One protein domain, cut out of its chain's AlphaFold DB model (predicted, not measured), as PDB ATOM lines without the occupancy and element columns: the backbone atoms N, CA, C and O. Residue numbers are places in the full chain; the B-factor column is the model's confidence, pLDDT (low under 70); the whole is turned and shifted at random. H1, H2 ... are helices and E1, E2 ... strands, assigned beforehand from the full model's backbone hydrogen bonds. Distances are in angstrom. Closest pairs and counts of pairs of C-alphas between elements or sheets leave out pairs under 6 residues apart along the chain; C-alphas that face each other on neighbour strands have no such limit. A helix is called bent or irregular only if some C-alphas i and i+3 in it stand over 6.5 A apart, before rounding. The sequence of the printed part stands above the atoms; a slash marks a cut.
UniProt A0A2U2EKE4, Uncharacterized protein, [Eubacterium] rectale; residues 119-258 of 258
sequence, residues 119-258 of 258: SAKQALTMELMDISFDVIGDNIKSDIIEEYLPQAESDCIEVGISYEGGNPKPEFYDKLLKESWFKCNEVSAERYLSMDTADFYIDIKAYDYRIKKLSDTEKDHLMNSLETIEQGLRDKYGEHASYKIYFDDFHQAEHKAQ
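This is residues 119 to 258 of the 258 residues of an uncharacterized protein of [Eubacterium] rectale (UniProt A0A2U2EKE4). A twisted sheet of four strands forms a wall, with the long helix H1 running past its edge strand E1 and the helices H7 and H4 packed over one face, H7 over E3 and E4 and H4 over E2. H1 reaches beyond the sheet at its first residues, where H3 packs on it, and the small helices H2, H5 and H6 gather at the opposite end of the long axis. The printed part has 140 residues with seven named helices and four named strands, in the order H1, H2, E1, H3, H4, E2, H5, H6, H7, E3, E4. The sheet is mixed, in the order E1, E2, E3, E4, and the class is mixed, helices and strands. The whole is compact, with a radius of gyration of the C-alphas of 15.9 A, and its outline is elongated, with spans of 50 by 30 by 27 A.

H1, residues 120 to 145, begins with C-alpha 120 at (-42.838, 34.706, 32.783) and is 36.0 A long; it is neither bent nor irregular, but only just: C-alphas 142 and 145 are 6.0 A apart. H2 is residues 151 to 154. E1, residues 157 to 163, is 18.7 A long and begins with C-alpha 157 at (-12.971, 38.566, 45.993). H3 is residues 170 to 176, 10.4 A, and H4 is residues 189 to 193. E2, residues 200 to 206, is 19.6 A long. H5 is residues 208 to 211, and H6 is residues 216 to 224, 12.1 A. H7, residues 226 to 240, is 18.9 A long and irregular: C-alphas 236 and 239 are 9.6 A apart. E3, residues 243 to 246, is 10.1 A long, and E4, residues 252 to 255, is 10.5 A long and ends with C-alpha 255 at (-16.797, 55.809, 41.179).

In the sheet, E1 and E2 are antiparallel, with N 160 and O 203 at 2.9 A, within hydrogen-bond range. E2 and E3 are parallel, with N 244 and O 202 at 2.8 A. E2, the helices H5, H6 and H7, and E3 form a strand-helix-strand unit, two parallel neighbour strands with helices between them along the chain. E3 and E4 are an antiparallel hairpin, with N 245 and O 253 at 2.8 A. The sheet is twisted, its C-alphas lying up to 4.3 A off their best plane. H7 and the sheet make two layers, a helix layer on one face of a sheet; H7 has a height over the sheet of 10.2 A and runs along the strands, at 12 degrees to E4 on the local plane. H4 lies over E2 on the same face, at a height over the sheet of 8.7 A. H4 and H7 only just touch, with 3 pairs of C-alphas within 8 A, the closest those of Leu 193 and His 240 at 5.9 A. H1 stands at the sheet's level, and the closest C-alphas of H1 and E1 are those of Gly 137 and Gly 160, 4.0 A apart. With residues 144 to 145 alone H1 touches H7, opposite ways at a steep tilt of 54 degrees, closest at the C-alphas of Ile 144 and Gly 232, 5.9 A. With residues 122 to 126 alone it touches H3, the same way at a steep tilt of 53 degrees, closest at the C-alphas of Gln 122 and Tyr 173, 5.4 A. H2 and H6 only just touch, with 3 pairs of C-alphas within 8 A, the closest those of Glu 153 and Leu 222 at 6.1 A. H5 is close to H2 but not clearly touching, with the C-alphas of Glu 153 and Ile 211 at 7.5 A. In H1, H4 and H6 every O i to N i+4 pair is within hydrogen-bond range, in H3 2 of 3 and in H7 9 of 11, while H2 and H5 are too short for such a pair.

The C-alphas farthest apart are those of Ser 119 and Thr 217, 50.7 A. The printed part has no cut and ends at Gln 258, the chain's last residue. The link from H3 to H4, residues 177 to 188, is long. The mean pLDDT of the printed part is 95.2, and residue 258 is under 70.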
ATOM      1  N   SER A 119     -44.241  39.337  33.288       96.00
ATOM      2  CA  SER A 119     -44.522  38.135  32.513       96.00
ATOM      3  C   SER A 119     -43.467  37.066  32.811       96.00
ATOM      4  O   SER A 119     -42.330  37.376  33.164       96.00
ATOM      5  N   ALA A 120     -43.804  35.793  32.600       95.81
ATOM      6  CA  ALA A 120     -42.838  34.706  32.783       95.81
ATOM      7  C   ALA A 120     -41.616  34.845  31.855       95.81
ATOM      8  O   ALA A 120     -40.526  34.432  32.213       95.81
ATOM      9  N   LYS A 121     -41.779  35.477  30.684       97.19
ATOM     10  CA  LYS A 121     -40.667  35.752  29.769       97.19
ATOM     11  C   LYS A 121     -39.737  36.856  30.292       97.19
ATOM     12  O   LYS A 121     -38.526  36.723  30.167       97.19
ATOM     13  N   GLN A 122     -40.291  37.923  30.871       97.75
ATOM     14  CA  GLN A 122     -39.497  38.991  31.493       97.75
ATOM     15  C   GLN A 122     -38.753  38.467  32.725       97.75
ATOM     16  O   GLN A 122     -37.571  38.740  32.868       97.75
ATOM     17  N   ALA A 123     -39.410  37.651  33.554       97.75
ATOM     18  CA  ALA A 123     -38.755  36.997  34.682       97.75
ATOM     19  C   ALA A 123     -37.643  36.034  34.233       97.75
ATOM     20  O   ALA A 123     -36.543  36.128  34.745       97.75
ATOM     21  N   LEU A 124     -37.867  35.202  33.206       98.38
ATOM     22  CA  LEU A 124     -36.789  34.397  32.615       98.38
ATOM     23  C   LEU A 124     -35.623  35.266  32.124       98.38
ATOM     24  O   LEU A 124     -34.470  34.901  32.281       98.38
ATOM     25  N   THR A 125     -35.912  36.413  31.512       98.25
ATOM     26  CA  THR A 125     -34.853  37.313  31.034       98.25
ATOM     27  C   THR A 125     -34.058  37.918  32.193       98.25
ATOM     28  O   THR A 125     -32.866  38.146  32.034       98.25
ATOM     29  N   MET A 126     -34.692  38.148  33.347       97.62
ATOM     30  CA  MET A 126     -33.995  38.544  34.571       97.62
ATOM     31  C   MET A 126     -33.034  37.440  35.039       97.62
ATOM     32  O   MET A 126     -31.869  37.731  35.255       97.62
ATOM     33  N   GLU A 127     -33.461  36.176  35.063       98.25
ATOM     34  CA  GLU A 127     -32.577  35.047  35.421       98.25
ATOM     35  C   GLU A 127     -31.382  34.909  34.456       98.25
ATOM     36  O   GLU A 127     -30.257  34.646  34.865       98.25
ATOM     37  N   LEU A 128     -31.600  35.124  33.152       98.50
ATOM     38  CA  LEU A 128     -30.515  35.129  32.159       98.50
ATOM     39  C   LEU A 128     -29.580  36.339  32.320       98.50
ATOM     40  O   LEU A 128     -28.397  36.252  31.998       98.50
ATOM     41  N   MET A 129     -30.106  37.471  32.791       97.81
ATOM     42  CA  MET A 129     -29.299  38.646  33.107       97.81
ATOM     43  C   MET A 129     -28.400  38.359  34.309       97.81
ATOM     44  O   MET A 129     -27.217  38.673  34.240       97.81
ATOM     45  N   ASP A 130     -28.915  37.700  35.343       97.12
ATOM     46  CA  ASP A 130     -28.116  37.314  36.508       97.12
ATOM     47  C   ASP A 130     -26.972  36.364  36.098       97.12
ATOM     48  O   ASP A 130     -25.817  36.623  36.421       97.12
ATOM     49  N   ILE A 131     -27.238  35.373  35.234       97.69
ATOM     50  CA  ILE A 131     -26.174  34.530  34.643       97.69
ATOM     51  C   ILE A 131     -25.144  35.369  33.875       97.69
ATOM     52  O   ILE A 131     -23.943  35.123  33.951       97.69
ATOM     53  N   SER A 132     -25.588  36.373  33.111       97.75
ATOM     54  CA  SER A 132     -24.650  37.241  32.394       97.75
ATOM     55  C   SER A 132     -23.763  38.053  33.336       97.75
ATOM     56  O   SER A 132     -22.623  38.345  32.984       97.75
ATOM     57  N   PHE A 133     -24.262  38.405  34.523       97.75
ATOM     58  CA  PHE A 133     -23.487  39.124  35.526       97.75
ATOM     59  C   PHE A 133     -22.410  38.240  36.130       97.75
ATOM     60  O   PHE A 133     -21.291  38.725  36.277       97.75
ATOM     61  N   ASP A 134     -22.714  36.967  36.384       96.12
ATOM     62  CA  ASP A 134     -21.726  35.983  36.831       96.12
ATOM     63  C   ASP A 134     -20.617  35.814  35.783       96.12
ATOM     64  O   ASP A 134     -19.436  35.958  36.093       96.12
ATOM     65  N   VAL A 135     -20.984  35.632  34.507       96.50
ATOM     66  CA  VAL A 135     -20.008  35.516  33.404       96.50
ATOM     67  C   VAL A 135     -19.141  36.774  33.279       96.50
ATOM     68  O   VAL A 135     -17.926  36.693  33.098       96.50
ATOM     69  N   ILE A 136     -19.749  37.960  33.362       97.56
ATOM     70  CA  ILE A 136     -19.011  39.227  33.333       97.56
ATOM     71  C   ILE A 136     -18.091  39.347  34.553       97.56
ATOM     72  O   ILE A 136     -16.960  39.816  34.414       97.56
ATOM     73  N   GLY A 137     -18.566  38.927  35.722       97.75
ATOM     74  CA  GLY A 137     -17.823  38.897  36.971       97.75
ATOM     75  C   GLY A 137     -16.557  38.060  36.868       97.75
ATOM     76  O   GLY A 137     -15.468  38.569  37.136       97.75
ATOM     77  N   ASP A 138     -16.684  36.826  36.383       95.75
ATOM     78  CA  ASP A 138     -15.562  35.913  36.151       95.75
ATOM     79  C   ASP A 138     -14.548  36.503  35.160       95.75
ATOM     80  O   ASP A 138     -13.342  36.489  35.419       95.75
ATOM     81  N   ASN A 139     -15.021  37.116  34.069       95.69
ATOM     82  CA  ASN A 139     -14.150  37.779  33.096       95.69
ATOM     83  C   ASN A 139     -13.392  38.968  33.711       95.69
ATOM     84  O   ASN A 139     -12.199  39.139  33.472       95.69
ATOM     85  N   ILE A 140     -14.056  39.808  34.515       97.19
ATOM     86  CA  ILE A 140     -13.384  40.917  35.212       97.19
ATOM     87  C   ILE A 140     -12.378  40.378  36.225       97.19
ATOM     88  O   ILE A 140     -11.270  40.904  36.326       97.19
ATOM     89  N   LYS A 141     -12.757  39.344  36.977       97.25
ATOM     90  CA  LYS A 141     -11.895  38.730  37.975       97.25
ATOM     91  C   LYS A 141     -10.618  38.195  37.334       97.25
ATOM     92  O   LYS A 141      -9.537  38.536  37.804       97.25
ATOM     93  N   SER A 142     -10.736  37.451  36.239       95.75
ATOM     94  CA  SER A 142      -9.573  36.916  35.532       95.75
ATOM     95  C   SER A 142      -8.697  38.021  34.934       95.75
ATOM     96  O   SER A 142      -7.483  38.016  35.118       95.75
ATOM     97  N   ASP A 143      -9.313  39.015  34.287       94.75
ATOM     98  CA  ASP A 143      -8.575  40.040  33.544       94.75
ATOM     99  C   ASP A 143      -7.976  41.152  34.418       94.75
ATOM    100  O   ASP A 143      -7.063  41.833  33.967       94.75
ATOM    101  N   ILE A 144      -8.530  41.418  35.606       95.94
ATOM    102  CA  ILE A 144      -8.120  42.558  36.449       95.94
ATOM    103  C   ILE A 144      -7.625  42.094  37.814       95.94
ATOM    104  O   ILE A 144      -6.627  42.599  38.312       95.94
ATOM    105  N   ILE A 145      -8.327  41.163  38.457       96.56
ATOM    106  CA  ILE A 145      -8.032  40.798  39.845       96.56
ATOM    107  C   ILE A 145      -6.876  39.799  39.904       96.56
ATOM    108  O   ILE A 145      -5.912  40.004  40.641       96.56
ATOM    109  N   GLU A 146      -6.946  38.736  39.107       97.06
ATOM    110  CA  GLU A 146      -5.966  37.640  39.099       97.06
ATOM    111  C   GLU A 146      -4.631  38.018  38.438       97.06
ATOM    112  O   GLU A 146      -3.641  37.305  38.602       97.06
ATOM    113  N   GLU A 147      -4.563  39.163  37.750       93.44
ATOM    114  CA  GLU A 147      -3.300  39.724  37.258       93.44
ATOM    115  C   GLU A 147      -2.383  40.170  38.413       93.44
ATOM    116  O   GLU A 147      -1.158  40.047  38.325       93.44
ATOM    117  N   TYR A 148      -2.972  40.655  39.514       91.06
ATOM    118  CA  TYR A 148      -2.234  41.259  40.628       91.06
ATOM    119  C   TYR A 148      -2.323  40.456  41.923       91.06
ATOM    120  O   TYR A 148      -1.382  40.475  42.718       91.06
ATOM    121  N   LEU A 149      -3.427  39.743  42.143       96.31
ATOM    122  CA  LEU A 149      -3.657  38.981  43.362       96.31
ATOM    123  C   LEU A 149      -3.386  37.488  43.148       96.31
ATOM    124  O   LEU A 149      -3.999  36.868  42.275       96.31
ATOM    125  N   PRO A 150      -2.530  36.864  43.979       95.88
ATOM    126  CA  PRO A 150      -2.414  35.414  44.034       95.88
ATOM    127  C   PRO A 150      -3.761  34.747  44.337       95.88
ATOM    128  O   PRO A 150      -4.608  35.327  45.015       95.88
ATOM    129  N   GLN A 151      -3.913  33.480  43.935       95.94
ATOM    130  CA  GLN A 151      -5.175  32.733  44.062       95.94
ATOM    131  C   GLN A 151      -5.814  32.815  45.457       95.94
ATOM    132  O   GLN A 151      -7.017  32.998  45.574       95.94
ATOM    133  N   ALA A 152      -5.020  32.693  46.526       96.69
ATOM    134  CA  ALA A 152      -5.548  32.739  47.891       96.69
ATOM    135  C   ALA A 152      -6.280  34.062  48.190       96.69
ATOM    136  O   ALA A 152      -7.312  34.072  48.865       96.69
ATOM    137  N   GLU A 153      -5.761  35.170  47.666       97.50
ATOM    138  CA  GLU A 153      -6.310  36.511  47.839       97.50
ATOM    139  C   GLU A 153      -7.452  36.770  46.853       97.50
ATOM    140  O   GLU A 153      -8.513  37.239  47.267       97.50
ATOM    141  N   SER A 154      -7.300  36.393  45.578       96.94
ATOM    142  CA  SER A 154      -8.364  36.551  44.578       96.94
ATOM    143  C   SER A 154      -9.596  35.696  44.906       96.94
ATOM    144  O   SER A 154     -10.725  36.126  44.673       96.94
ATOM    145  N   ASP A 155      -9.431  34.534  45.543       96.31
ATOM    146  CA  ASP A 155     -10.525  33.709  46.071       96.31
ATOM    147  C   ASP A 155     -11.346  34.427  47.148       96.31
ATOM    148  O   ASP A 155     -12.501  34.065  47.392       96.31
ATOM    149  N   CYS A 156     -10.791  35.453  47.797       97.19
ATOM    150  CA  CYS A 156     -11.533  36.279  48.744       97.19
ATOM    151  C   CYS A 156     -12.472  37.271  48.055       97.19
ATOM    152  O   CYS A 156     -13.410  37.723  48.712       97.19
ATOM    153  N   ILE A 157     -12.243  37.567  46.772       97.19
ATOM    154  CA  ILE A 157     -12.971  38.566  45.993       97.19
ATOM    155  C   ILE A 157     -14.060  37.919  45.133       97.19
ATOM    156  O   ILE A 157     -13.841  36.923  44.429       97.19
ATOM    157  N   GLU A 158     -15.232  38.537  45.170       97.00
ATOM    158  CA  GLU A 158     -16.326  38.364  44.224       97.00
ATOM    159  C   GLU A 158     -16.473  39.633  43.387       97.00
ATOM    160  O   GLU A 158     -16.329  40.747  43.897       97.00
ATOM    161  N   VAL A 159     -16.744  39.441  42.100       97.81
ATOM    162  CA  VAL A 159     -16.961  40.513  41.136       97.81
ATOM    163  C   VAL A 159     -18.250  40.216  40.389       97.81
ATOM    164  O   VAL A 159     -18.486  39.072  40.018       97.81
ATOM    165  N   GLY A 160     -19.055  41.237  40.132       96.19
ATOM    166  CA  GLY A 160     -20.252  41.118  39.309       96.19
ATOM    167  C   GLY A 160     -20.729  42.472  38.807       96.19
ATOM    168  O   GLY A 160     -20.138  43.513  39.102       96.19
ATOM    169  N   ILE A 161     -21.816  42.469  38.044       97.38
ATOM    170  CA  ILE A 161     -22.561  43.689  37.734       97.38
ATOM    171  C   ILE A 161     -23.704  43.825  38.737       97.38
ATOM    172  O   ILE A 161     -24.368  42.856  39.090       97.38
ATOM    173  N   SER A 162     -23.945  45.052  39.177       95.94
ATOM    174  CA  SER A 162     -25.086  45.430  40.002       95.94
ATOM    175  C   SER A 162     -25.709  46.711  39.450       95.94
ATOM    176  O   SER A 162     -25.231  47.289  38.471       95.94
ATOM    177  N   TYR A 163     -26.819  47.138  40.039       95.00
ATOM    178  CA  TYR A 163     -27.554  48.327  39.630       95.00
ATOM    179  C   TYR A 163     -28.240  49.005  40.816       95.00
ATOM    180  O   TYR A 163     -28.641  48.362  41.788       95.00
ATOM    181  N   GLU A 164     -28.402  50.322  40.725       90.94
ATOM    182  CA  GLU A 164     -29.083  51.117  41.749       90.94
ATOM    183  C   GLU A 164     -30.610  51.130  41.587       90.94
ATOM    184  O   GLU A 164     -31.156  51.022  40.490       90.94
ATOM    185  N   GLY A 165     -31.321  51.344  42.698       86.81
ATOM    186  CA  GLY A 165     -32.769  51.602  42.680       86.81
ATOM    187  C   GLY A 165     -33.670  50.361  42.630       86.81
ATOM    188  O   GLY A 165     -34.885  50.504  42.474       86.81
ATOM    189  N   GLY A 166     -33.107  49.166  42.827       86.75
ATOM    190  CA  GLY A 166     -33.826  47.891  42.766       86.75
ATOM    191  C   GLY A 166     -34.052  47.408  41.332       86.75
ATOM    192  O   GLY A 166     -33.582  48.023  40.379       86.75
ATOM    193  N   ASN A 167     -34.750  46.279  41.177       89.88
ATOM    194  CA  ASN A 167     -34.891  45.612  39.878       89.88
ATOM    195  C   ASN A 167     -35.417  46.573  38.793       89.88
ATOM    196  O   ASN A 167     -36.428  47.251  39.028       89.88
ATOM    197  N   PRO A 168     -34.814  46.582  37.586       92.38
ATOM    198  CA  PRO A 168     -35.330  47.332  36.453       92.38
ATOM    199  C   PRO A 168     -36.810  47.047  36.182       92.38
ATOM    200  O   PRO A 168     -37.325  45.952  36.444       92.38
ATOM    201  N   LYS A 169     -37.504  48.041  35.619       92.31
ATOM    202  CA  LYS A 169     -38.922  47.910  35.255       92.31
ATOM    203  C   LYS A 169     -39.130  46.800  34.218       92.31
ATOM    204  O   LYS A 169     -38.238  46.577  33.402       92.31
ATOM    205  N   PRO A 170     -40.309  46.152  34.163       94.56
ATOM    206  CA  PRO A 170     -40.556  45.034  33.251       94.56
ATOM    207  C   PRO A 170     -40.190  45.287  31.777       94.56
ATOM    208  O   PRO A 170     -39.693  44.385  31.102       94.56
ATOM    209  N   GLU A 171     -40.364  46.514  31.274       94.62
ATOM    210  CA  GLU A 171     -40.049  46.872  29.885       94.62
ATOM    211  C   GLU A 171     -38.547  46.847  29.569       94.62
ATOM    212  O   GLU A 171     -38.176  46.763  28.396       94.62
ATOM    213  N   PHE A 172     -37.679  46.937  30.582       95.56
ATOM    214  CA  PHE A 172     -36.235  46.791  30.414       95.56
ATOM    215  C   PHE A 172     -35.893  45.390  29.905       95.56
ATOM    216  O   PHE A 172     -35.197  45.266  28.901       95.56
ATOM    217  N   TYR A 173     -36.449  44.341  30.513       96.94
ATOM    218  CA  TYR A 173     -36.146  42.960  30.130       96.94
ATOM    219  C   TYR A 173     -36.595  42.646  28.695       96.94
ATOM    220  O   TYR A 173     -35.902  41.958  27.950       96.94
ATOM    221  N   ASP A 174     -37.713  43.221  28.242       95.88
ATOM    222  CA  ASP A 174     -38.144  43.078  26.845       95.88
ATOM    223  C   ASP A 174     -37.196  43.753  25.842       95.88
ATOM    224  O   ASP A 174     -37.183  43.372  24.666       95.88
ATOM    225  N   LYS A 175     -36.467  44.791  26.270       95.81
ATOM    226  CA  LYS A 175     -35.432  45.454  25.468       95.81
ATOM    227  C   LYS A 175     -34.133  44.664  25.516       95.81
ATOM    228  O   LYS A 175     -33.633  44.335  24.449       95.81
ATOM    229  N   LEU A 176     -33.672  44.289  26.711       96.81
ATOM    230  CA  LEU A 176     -32.453  43.507  26.914       96.81
ATOM    231  C   LEU A 176     -32.460  42.235  26.063       96.81
ATOM    232  O   LEU A 176     -31.506  41.959  25.350       96.81
ATOM    233  N   LEU A 177     -33.582  41.514  26.021       96.56
ATOM    234  CA  LEU A 177     -33.675  40.292  25.225       96.56
ATOM    235  C   LEU A 177     -33.553  40.510  23.700       96.56
ATOM    236  O   LEU A 177     -33.360  39.559  22.945       96.56
ATOM    237  N   LYS A 178     -33.731  41.742  23.216       95.50
ATOM    238  CA  LYS A 178     -33.574  42.088  21.793       95.50
ATOM    239  C   LYS A 178     -32.159  42.551  21.459       95.50
ATOM    240  O   LYS A 178     -31.859  42.707  20.275       95.50
ATOM    241  N   GLU A 179     -31.324  42.785  22.465       96.31
ATOM    242  CA  GLU A 179     -29.943  43.193  22.276       96.31
ATOM    243  C   GLU A 179     -29.132  42.051  21.664       96.31
ATOM    244  O   GLU A 179     -29.109  40.932  22.171       96.31
ATOM    245  N   SER A 180     -28.436  42.323  20.559       95.44
ATOM    246  CA  SER A 180     -27.692  41.285  19.834       95.44
ATOM    247  C   SER A 180     -26.492  40.737  20.607       95.44
ATOM    248  O   SER A 180     -26.022  39.650  20.278       95.44
ATOM    249  N   TRP A 181     -25.994  41.509  21.576       95.69
ATOM    250  CA  TRP A 181     -24.861  41.174  22.438       95.69
ATOM    251  C   TRP A 181     -25.275  40.394  23.690       95.69
ATOM    252  O   TRP A 181     -24.408  39.861  24.375       95.69
ATOM    253  N   PHE A 182     -26.575  40.317  24.006       97.56
ATOM    254  CA  PHE A 182     -27.070  39.607  25.185       97.56
ATOM    255  C   PHE A 182     -27.078  38.090  24.934       97.56
ATOM    256  O   PHE A 182     -28.122  37.454  24.778       97.56
ATOM    257  N   LYS A 183     -25.868  37.532  24.834       96.56
ATOM    258  CA  LYS A 183     -25.571  36.110  24.669       96.56
ATOM    259  C   LYS A 183     -24.478  35.694  25.642       96.56
ATOM    260  O   LYS A 183     -23.548  36.458  25.875       96.56
ATOM    261  N   CYS A 184     -24.549  34.468  26.147       95.31
ATOM    262  CA  CYS A 184     -23.678  33.953  27.203       95.31
ATOM    263  C   CYS A 184     -22.175  34.126  26.910       95.31
ATOM    264  O   CYS A 184     -21.412  34.377  27.830       95.31
ATOM    265  N   ASN A 185     -21.748  34.039  25.649       92.50
ATOM    266  CA  ASN A 185     -20.346  34.192  25.238       92.50
ATOM    267  C   ASN A 185     -19.995  35.568  24.637       92.50
ATOM    268  O   ASN A 185     -18.854  35.782  24.234       92.50
ATOM    269  N   GLU A 186     -20.955  36.489  24.534       94.38
ATOM    270  CA  GLU A 186     -20.759  37.839  23.972       94.38
ATOM    271  C   GLU A 186     -21.038  38.957  24.995       94.38
ATOM    272  O   GLU A 186     -20.810  40.137  24.705       94.38
ATOM    273  N   VAL A 187     -21.535  38.610  26.187       94.50
ATOM    274  CA  VAL A 187     -21.818  39.565  27.264       94.50
ATOM    275  C   VAL A 187     -20.545  40.261  27.739       94.50
ATOM    276  O   VAL A 187     -19.471  39.672  27.837       94.50
ATOM    277  N   SER A 188     -20.669  41.554  28.031       93.44
ATOM    278  CA  SER A 188     -19.564  42.384  28.513       93.44
ATOM    279  C   SER A 188     -20.077  43.472  29.448       93.44
ATOM    280  O   SER A 188     -21.186  43.980  29.273       93.44
ATOM    281  N   ALA A 189     -19.249  43.850  30.425       95.81
ATOM    282  CA  ALA A 189     -19.570  44.917  31.370       95.81
ATOM    283  C   ALA A 189     -19.852  46.246  30.658       95.81
ATOM    284  O   ALA A 189     -20.836  46.904  30.972       95.81
ATOM    285  N   GLU A 190     -19.040  46.604  29.656       94.94
ATOM    286  CA  GLU A 190     -19.168  47.858  28.899       94.94
ATOM    287  C   GLU A 190     -20.590  48.067  28.360       94.94
ATOM    288  O   GLU A 190     -21.142  49.162  28.452       94.94
ATOM    289  N   ARG A 191     -21.230  46.998  27.862       95.00
ATOM    290  CA  ARG A 191     -22.598  47.074  27.342       95.00
ATOM    291  C   ARG A 191     -23.591  47.481  28.416       95.00
ATOM    292  O   ARG A 191     -24.358  48.401  28.159       95.00
ATOM    293  N   TYR A 192     -23.537  46.863  29.595       95.81
ATOM    294  CA  TYR A 192     -24.388  47.228  30.729       95.81
ATOM    295  C   TYR A 192     -24.085  48.631  31.250       95.81
ATOM    296  O   TYR A 192     -25.004  49.429  31.412       95.81
ATOM    297  N   LEU A 193     -22.806  48.955  31.443       95.44
ATOM    298  CA  LEU A 193     -22.358  50.254  31.950       95.44
ATOM    299  C   LEU A 193     -22.758  51.423  31.035       95.44
ATOM    300  O   LEU A 193     -22.946  52.538  31.508       95.44
ATOM    301  N   SER A 194     -22.919  51.168  29.735       91.56
ATOM    302  CA  SER A 194     -23.373  52.160  28.754       91.56
ATOM    303  C   SER A 194     -24.901  52.319  28.650       91.56
ATOM    304  O   SER A 194     -25.375  53.116  27.839       91.56
ATOM    305  N   MET A 195     -25.701  51.549  29.400       89.62
ATOM    306  CA  MET A 195     -27.163  51.608  29.290       89.62
ATOM    307  C   MET A 195     -27.761  52.729  30.147       89.62
ATOM    308  O   MET A 195     -27.755  52.651  31.367       89.62
ATOM    309  N   ASP A 196     -28.473  53.667  29.524       86.06
ATOM    310  CA  ASP A 196     -29.221  54.719  30.246       86.06
ATOM    311  C   ASP A 196     -30.471  54.205  30.993       86.06
ATOM    312  O   ASP A 196     -31.200  54.960  31.641       86.06
ATOM    313  N   THR A 197     -30.823  52.928  30.824       84.50
ATOM    314  CA  THR A 197     -32.085  52.373  31.339       84.50
ATOM    315  C   THR A 197     -32.041  51.981  32.809       84.50
ATOM    316  O   THR A 197     -33.105  51.847  33.417       84.50
ATOM    317  N   ALA A 198     -30.845  51.764  33.354       87.44
ATOM    318  CA  ALA A 198     -30.599  51.545  34.770       87.44
ATOM    319  C   ALA A 198     -29.154  51.943  35.087       87.44
ATOM    320  O   ALA A 198     -28.278  51.822  34.236       87.44
ATOM    321  N   ASP A 199     -28.917  52.386  36.316       92.06
ATOM    322  CA  ASP A 199     -27.597  52.813  36.776       92.06
ATOM    323  C   ASP A 199     -26.750  51.573  37.116       92.06
ATOM    324  O   ASP A 199     -26.620  51.206  38.288       92.06
ATOM    325  N   PHE A 200     -26.236  50.893  36.087       96.06
ATOM    326  CA  PHE A 200     -25.368  49.725  36.238       96.06
ATOM    327  C   PHE A 200     -23.961  50.117  36.699       96.06
ATOM    328  O   PHE A 200     -23.415  51.146  36.299       96.06
ATOM    329  N   TYR A 201     -23.354  49.263  37.518       97.31
ATOM    330  CA  TYR A 201     -21.984  49.414  37.993       97.31
ATOM    331  C   TYR A 201     -21.339  48.045  38.255       97.31
ATOM    332  O   TYR A 201     -22.032  47.055  38.488       97.31
ATOM    333  N   ILE A 202     -20.009  47.990  38.226       98.38
ATOM    334  CA  ILE A 202     -19.235  46.814  38.639       98.38
ATOM    335  C   ILE A 202     -19.175  46.787  40.169       98.38
ATOM    336  O   ILE A 202     -18.709  47.740  40.789       98.38
ATOM    337  N   ASP A 203     -19.639  45.708  40.782       98.00
ATOM    338  CA  ASP A 203     -19.610  45.491  42.226       98.00
ATOM    339  C   ASP A 203     -18.487  44.507  42.565       98.00
ATOM    340  O   ASP A 203     -18.458  43.392  42.046       98.00
ATOM    341  N   ILE A 204     -17.549  44.932  43.411       98.25
ATOM    342  CA  ILE A 204     -16.413  44.129  43.866       98.25
ATOM    343  C   ILE A 204     -16.456  44.061  45.384       98.25
ATOM    344  O   ILE A 204     -16.390  45.085  46.068       98.25
ATOM    345  N   LYS A 205     -16.530  42.848  45.923       97.44
ATOM    346  CA  LYS A 205     -16.620  42.620  47.367       97.44
ATOM    347  C   LYS A 205     -15.612  41.588  47.819       97.44
ATOM    348  O   LYS A 205     -15.430  40.568  47.159       97.44
ATOM    349  N   ALA A 206     -15.008  41.822  48.977       95.81
ATOM    350  CA  ALA A 206     -14.236  40.797  49.661       95.81
ATOM    351  C   ALA A 206     -15.043  40.171  50.803       95.81
ATOM    352  O   ALA A 206     -15.769  40.840  51.536       95.81
ATOM    353  N   TYR A 207     -14.913  38.857  50.968       91.81
ATOM    354  CA  TYR A 207     -15.613  38.126  52.016       91.81
ATOM    355  C   TYR A 207     -14.776  38.004  53.291       91.81
ATOM    356  O   TYR A 207     -13.809  37.238  53.329       91.81
ATOM    357  N   ASP A 208     -15.229  38.620  54.386       89.94
ATOM    358  CA  ASP A 208     -14.591  38.564  55.712       89.94
ATOM    359  C   ASP A 208     -14.155  37.158  56.142       89.94
ATOM    360  O   ASP A 208     -13.077  36.955  56.702       89.94
ATOM    361  N   TYR A 209     -15.009  36.155  55.925       92.50
ATOM    362  CA  TYR A 209     -14.729  34.782  56.349       92.50
ATOM    363  C   TYR A 209     -13.639  34.102  55.507       92.50
ATOM    364  O   TYR A 209     -13.044  33.124  55.972       92.50
ATOM    365  N   ARG A 210     -13.388  34.588  54.284       94.50
ATOM    366  CA  ARG A 210     -12.282  34.147  53.423       94.50
ATOM    367  C   ARG A 210     -11.005  34.897  53.799       94.50
ATOM    368  O   ARG A 210     -10.014  34.242  54.106       94.50
ATOM    369  N   ILE A 211     -11.085  36.220  53.970       94.56
ATOM    370  CA  ILE A 211      -9.963  37.072  54.407       94.56
ATOM    371  C   ILE A 211      -9.374  36.592  55.741       94.56
ATOM    372  O   ILE A 211      -8.159  36.541  55.915       94.56
ATOM    373  N   LYS A 212     -10.212  36.162  56.694       94.06
ATOM    374  CA  LYS A 212      -9.755  35.630  57.995       94.06
ATOM    375  C   LYS A 212      -8.812  34.427  57.890       94.06
ATOM    376  O   LYS A 212      -8.115  34.143  58.862       94.06
ATOM    377  N   LYS A 213      -8.807  33.714  56.761       96.12
ATOM    378  CA  LYS A 213      -7.946  32.546  56.521       96.12
ATOM    379  C   LYS A 213      -6.576  32.921  55.953       96.12
ATOM    380  O   LYS A 213      -5.685  32.079  55.992       96.12
ATOM    381  N   LEU A 214      -6.422  34.145  55.454       97.12
ATOM    382  CA  LEU A 214      -5.162  34.667  54.941       97.12
ATOM    383  C   LEU A 214      -4.172  34.946  56.081       97.12
ATOM    384  O   LEU A 214      -4.558  35.279  57.212       97.12
ATOM    385  N   SER A 215      -2.886  34.835  55.771       97.56
ATOM    386  CA  SER A 215      -1.801  35.374  56.587       97.56
ATOM    387  C   SER A 215      -1.855  36.901  56.622       97.56
ATOM    388  O   SER A 215      -2.476  37.534  55.775       97.56
ATOM    389  N   ASP A 216      -1.193  37.517  57.601       97.44
ATOM    390  CA  ASP A 216      -1.208  38.979  57.720       97.44
ATOM    391  C   ASP A 216      -0.561  39.660  56.504       97.44
ATOM    392  O   ASP A 216      -1.053  40.681  56.046       97.44
ATOM    393  N   THR A 217       0.455  39.040  55.895       97.31
ATOM    394  CA  THR A 217       1.067  39.545  54.657       97.31
ATOM    395  C   THR A 217       0.116  39.484  53.460       97.31
ATOM    396  O   THR A 217       0.048  40.448  52.706       97.31
ATOM    397  N   GLU A 218      -0.629  38.389  53.291       97.81
ATOM    398  CA  GLU A 218      -1.636  38.263  52.220       97.81
ATOM    399  C   GLU A 218      -2.797  39.246  52.430       97.81
ATOM    400  O   GLU A 218      -3.288  39.840  51.476       97.81
ATOM    401  N   LYS A 219      -3.218  39.474  53.684       97.06
ATOM    402  CA  LYS A 219      -4.230  40.495  54.001       97.06
ATOM    403  C   LYS A 219      -3.739  41.890  53.651       97.06
ATOM    404  O   LYS A 219      -4.459  42.628  52.990       97.06
ATOM    405  N   ASP A 220      -2.531  42.241  54.086       96.62
ATOM    406  CA  ASP A 220      -1.951  43.547  53.793       96.62
ATOM    407  C   ASP A 220      -1.816  43.744  52.277       96.62
ATOM    408  O   ASP A 220      -2.114  44.823  51.771       96.62
ATOM    409  N   HIS A 221      -1.417  42.713  51.529       97.56
ATOM    410  CA  HIS A 221      -1.325  42.785  50.071       97.56
ATOM    411  C   HIS A 221      -2.696  42.981  49.405       97.56
ATOM    412  O   HIS A 221      -2.859  43.927  48.633       97.56
ATOM    413  N   LEU A 222      -3.698  42.180  49.787       97.00
ATOM    414  CA  LEU A 222      -5.079  42.320  49.321       97.00
ATOM    415  C   LEU A 222      -5.615  43.738  49.565       97.00
ATOM    416  O   LEU A 222      -6.129  44.367  48.644       97.00
ATOM    417  N   MET A 223      -5.468  44.272  50.779       96.25
ATOM    418  CA  MET A 223      -5.992  45.601  51.115       96.25
ATOM    419  C   MET A 223      -5.277  46.724  50.354       96.25
ATOM    420  O   MET A 223      -5.917  47.669  49.894       96.25
ATOM    421  N   ASN A 224      -3.964  46.591  50.143       96.19
ATOM    422  CA  ASN A 224      -3.175  47.551  49.369       96.19
ATOM    423  C   ASN A 224      -3.404  47.456  47.847       96.19
ATOM    424  O   ASN A 224      -2.927  48.315  47.108       96.19
ATOM    425  N   SER A 225      -4.138  46.449  47.360       96.56
ATOM    426  CA  SER A 225      -4.440  46.295  45.930       96.56
ATOM    427  C   SER A 225      -5.545  47.223  45.415       96.56
ATOM    428  O   SER A 225      -5.708  47.348  44.201       96.56
ATOM    429  N   LEU A 226      -6.271  47.911  46.309       96.75
ATOM    430  CA  LEU A 226      -7.443  48.729  45.975       96.75
ATOM    431  C   LEU A 226      -7.178  49.722  44.831       96.75
ATOM    432  O   LEU A 226      -7.873  49.683  43.818       96.75
ATOM    433  N   GLU A 227      -6.136  50.551  44.945       96.25
ATOM    434  CA  GLU A 227      -5.798  51.547  43.914       96.25
ATOM    435  C   GLU A 227      -5.428  50.896  42.572       96.25
ATOM    436  O   GLU A 227      -5.734  51.434  41.507       96.25
ATOM    437  N   THR A 228      -4.796  49.718  42.612       96.75
ATOM    438  CA  THR A 228      -4.404  48.979  41.400       96.75
ATOM    439  C   THR A 228      -5.639  48.445  40.679       96.75
ATOM    440  O   THR A 228      -5.760  48.596  39.465       96.75
ATOM    441  N   ILE A 229      -6.598  47.895  41.427       97.12
ATOM    442  CA  ILE A 229      -7.872  47.410  40.883       97.12
ATOM    443  C   ILE A 229      -8.684  48.571  40.303       97.12
ATOM    444  O   ILE A 229      -9.204  48.461  39.192       97.12
ATOM    445  N   GLU A 230      -8.759  49.706  41.004       97.31
ATOM    446  CA  GLU A 230      -9.417  50.909  40.489       97.31
ATOM    447  C   GLU A 230      -8.804  51.381  39.167       97.31
ATOM    448  O   GLU A 230      -9.535  51.723  38.232       97.31
ATOM    449  N   GLN A 231      -7.473  51.397  39.072       96.38
ATOM    450  CA  GLN A 231      -6.790  51.778  37.841       96.38
ATOM    451  C   GLN A 231      -7.077  50.779  36.715       96.38
ATOM    452  O   GLN A 231      -7.428  51.210  35.621       96.38
ATOM    453  N   GLY A 232      -7.039  49.471  36.987       96.88
ATOM    454  CA  GLY A 232      -7.375  48.437  36.002       96.88
ATOM    455  C   GLY A 232      -8.805  48.567  35.462       96.88
ATOM    456  O   GLY A 232      -9.032  48.453  34.256       96.88
ATOM    457  N   LEU A 233      -9.775  48.891  36.326       96.88
ATOM    458  CA  LEU A 233     -11.156  49.162  35.909       96.88
ATOM    459  C   LEU A 233     -11.249  50.400  35.007       96.88
ATOM    460  O   LEU A 233     -11.927  50.356  33.979       96.88
ATOM    461  N   ARG A 234     -10.566  51.493  35.367       95.94
ATOM    462  CA  ARG A 234     -10.544  52.726  34.563       95.94
ATOM    463  C   ARG A 234      -9.833  52.535  33.228       95.94
ATOM    464  O   ARG A 234     -10.319  53.036  32.219       95.94
ATOM    465  N   ASP A 235      -8.731  51.797  33.203       95.81
ATOM    466  CA  ASP A 235      -7.983  51.521  31.975       95.81
ATOM    467  C   ASP A 235      -8.799  50.655  31.009       95.81
ATOM    468  O   ASP A 235      -8.771  50.884  29.799       95.81
ATOM    469  N   LYS A 236      -9.568  49.694  31.537       95.38
ATOM    470  CA  LYS A 236     -10.384  48.788  30.724       95.38
ATOM    471  C   LYS A 236     -11.688  49.415  30.232       95.38
ATOM    472  O   LYS A 236     -12.052  49.206  29.078       95.38
ATOM    473  N   TYR A 237     -12.399  50.150  31.088       94.56
ATOM    474  CA  TYR A 237     -13.754  50.643  30.793       94.56
ATOM    475  C   TYR A 237     -13.833  52.151  30.527       94.56
ATOM    476  O   TYR A 237     -14.884  52.649  30.120       94.56
ATOM    477  N   GLY A 238     -12.731  52.882  30.708       91.19
ATOM    478  CA  GLY A 238     -12.617  54.294  30.359       91.19
ATOM    479  C   GLY A 238     -13.697  55.159  31.007       91.19
ATOM    480  O   GLY A 238     -13.966  55.062  32.204       91.19
ATOM    481  N   GLU A 239     -14.335  56.002  30.195       87.75
ATOM    482  CA  GLU A 239     -15.385  56.929  30.636       87.75
ATOM    483  C   GLU A 239     -16.652  56.219  31.138       87.75
ATOM    484  O   GLU A 239     -17.428  56.830  31.861       87.75
ATOM    485  N   HIS A 240     -16.849  54.936  30.816       88.69
ATOM    486  CA  HIS A 240     -17.999  54.147  31.267       88.69
ATOM    487  C   HIS A 240     -17.764  53.427  32.601       88.69
ATOM    488  O   HIS A 240     -18.659  52.737  33.085       88.69
ATOM    489  N   ALA A 241     -16.582  53.553  33.210       91.50
ATOM    490  CA  ALA A 241     -16.247  52.856  34.446       91.50
ATOM    491  C   ALA A 241     -17.103  53.355  35.628       91.50
ATOM    492  O   ALA A 241     -16.726  54.285  36.330       91.50
ATOM    493  N   SER A 242     -18.245  52.719  35.888       96.94
ATOM    494  CA  SER A 242     -18.961  52.851  37.163       96.94
ATOM    495  C   SER A 242     -18.698  51.618  38.012       96.94
ATOM    496  O   SER A 242     -18.872  50.498  37.531       96.94
ATOM    497  N   TYR A 243     -18.279  51.800  39.263       97.88
ATOM    498  CA  TYR A 243     -17.976  50.687  40.157       97.88
ATOM    499  C   TYR A 243     -18.117  51.029  41.642       97.88
ATOM    500  O   TYR A 243     -18.019  52.188  42.061       97.88
ATOM    501  N   LYS A 244     -18.283  49.975  42.440       98.12
ATOM    502  CA  LYS A 244     -18.198  49.976  43.900       98.12
ATOM    503  C   LYS A 244     -17.281  48.845  44.332       98.12
ATOM    504  O   LYS A 244     -17.495  47.700  43.953       98.12
ATOM    505  N   ILE A 245     -16.264  49.177  45.114       98.12
ATOM    506  CA  ILE A 245     -15.328  48.223  45.700       98.12
ATOM    507  C   ILE A 245     -15.467  48.321  47.213       98.12
ATOM    508  O   ILE A 245     -15.351  49.411  47.772       98.12
ATOM    509  N   TYR A 246     -15.708  47.193  47.872       97.50
ATOM    510  CA  TYR A 246     -15.787  47.102  49.326       97.50
ATOM    511  C   TYR A 246     -14.999  45.889  49.822       97.50
ATOM    512  O   TYR A 246     -15.422  44.743  49.644       97.50
ATOM    513  N   PHE A 247     -13.851  46.134  50.453       95.50
ATOM    514  CA  PHE A 247     -13.087  45.091  51.141       95.50
ATOM    515  C   PHE A 247     -13.342  45.106  52.645       95.50
ATOM    516  O   PHE A 247     -13.534  44.047  53.236       95.50
ATOM    517  N   ASP A 248     -13.371  46.298  53.241       93.50
ATOM    518  CA  ASP A 248     -13.799  46.554  54.614       93.50
ATOM    519  C   ASP A 248     -14.180  48.041  54.785       93.50
ATOM    520  O   ASP A 248     -14.218  48.814  53.825       93.50
ATOM    521  N   ASP A 249     -14.456  48.461  56.021       91.56
ATOM    522  CA  ASP A 249     -14.852  49.840  56.342       91.56
ATOM    523  C   ASP A 249     -13.784  50.903  56.010       91.56
ATOM    524  O   ASP A 249     -14.115  52.085  55.849       91.56
ATOM    525  N   PHE A 250     -12.513  50.509  55.913       93.56
ATOM    526  CA  PHE A 250     -11.368  51.382  55.641       93.56
ATOM    527  C   PHE A 250     -10.861  51.273  54.195       93.56
ATOM    528  O   PHE A 250     -10.249  52.221  53.704       93.56
ATOM    529  N   HIS A 251     -11.143  50.164  53.510       95.69
ATOM    530  CA  HIS A 251     -10.706  49.855  52.151       95.69
ATOM    531  C   HIS A 251     -11.926  49.712  51.237       95.69
ATOM    532  O   HIS A 251     -12.412  48.616  50.947       95.69
ATOM    533  N   GLN A 252     -12.435  50.859  50.793       96.88
ATOM    534  CA  GLN A 252     -13.586  50.951  49.906       96.88
ATOM    535  C   GLN A 252     -13.422  52.111  48.924       96.88
ATOM    536  O   GLN A 252     -12.843  53.144  49.263       96.88
ATOM    537  N   ALA A 253     -13.960  51.945  47.720       97.31
ATOM    538  CA  ALA A 253     -13.948  52.957  46.672       97.31
ATOM    539  C   ALA A 253     -15.268  52.947  45.900       97.31
ATOM    540  O   ALA A 253     -15.845  51.896  45.628       97.31
ATOM    541  N   GLU A 254     -15.737  54.128  45.509       97.19
ATOM    542  CA  GLU A 254     -16.913  54.287  44.658       97.19
ATOM    543  C   GLU A 254     -16.600  55.301  43.563       97.19
ATOM    544  O   GLU A 254     -16.108  56.404  43.825       97.19
ATOM    545  N   HIS A 255     -16.905  54.929  42.326       96.00
ATOM    546  CA  HIS A 255     -16.797  55.809  41.179       96.00
ATOM    547  C   HIS A 255     -18.048  55.674  40.319       96.00
ATOM    548  O   HIS A 255     -18.477  54.571  39.990       96.00
ATOM    549  N   LYS A 256     -18.626  56.817  39.951       92.75
ATOM    550  CA  LYS A 256     -19.753  56.896  39.027       92.75
ATOM    551  C   LYS A 256     -19.306  57.654  37.782       92.75
ATOM    552  O   LYS A 256     -18.853  58.796  37.902       92.75
ATOM    553  N   ALA A 257     -19.435  57.007  36.629       88.00
ATOM    554  CA  ALA A 257     -19.242  57.632  35.327       88.00
ATOM    555  C   ALA A 257     -20.212  58.816  35.139       88.00
ATOM    556  O   ALA A 257     -21.307  58.819  35.711       88.00
ATOM    557  N   GLN A 258     -19.784  59.832  34.383       68.06
ATOM    558  CA  GLN A 258     -20.594  61.022  34.074       68.06
ATOM    559  C   GLN A 258     -21.448  60.839  32.826       68.06
ATOM    560  O   GLN A 258     -20.962  60.195  31.873       68.06
TER     561      GLN A 258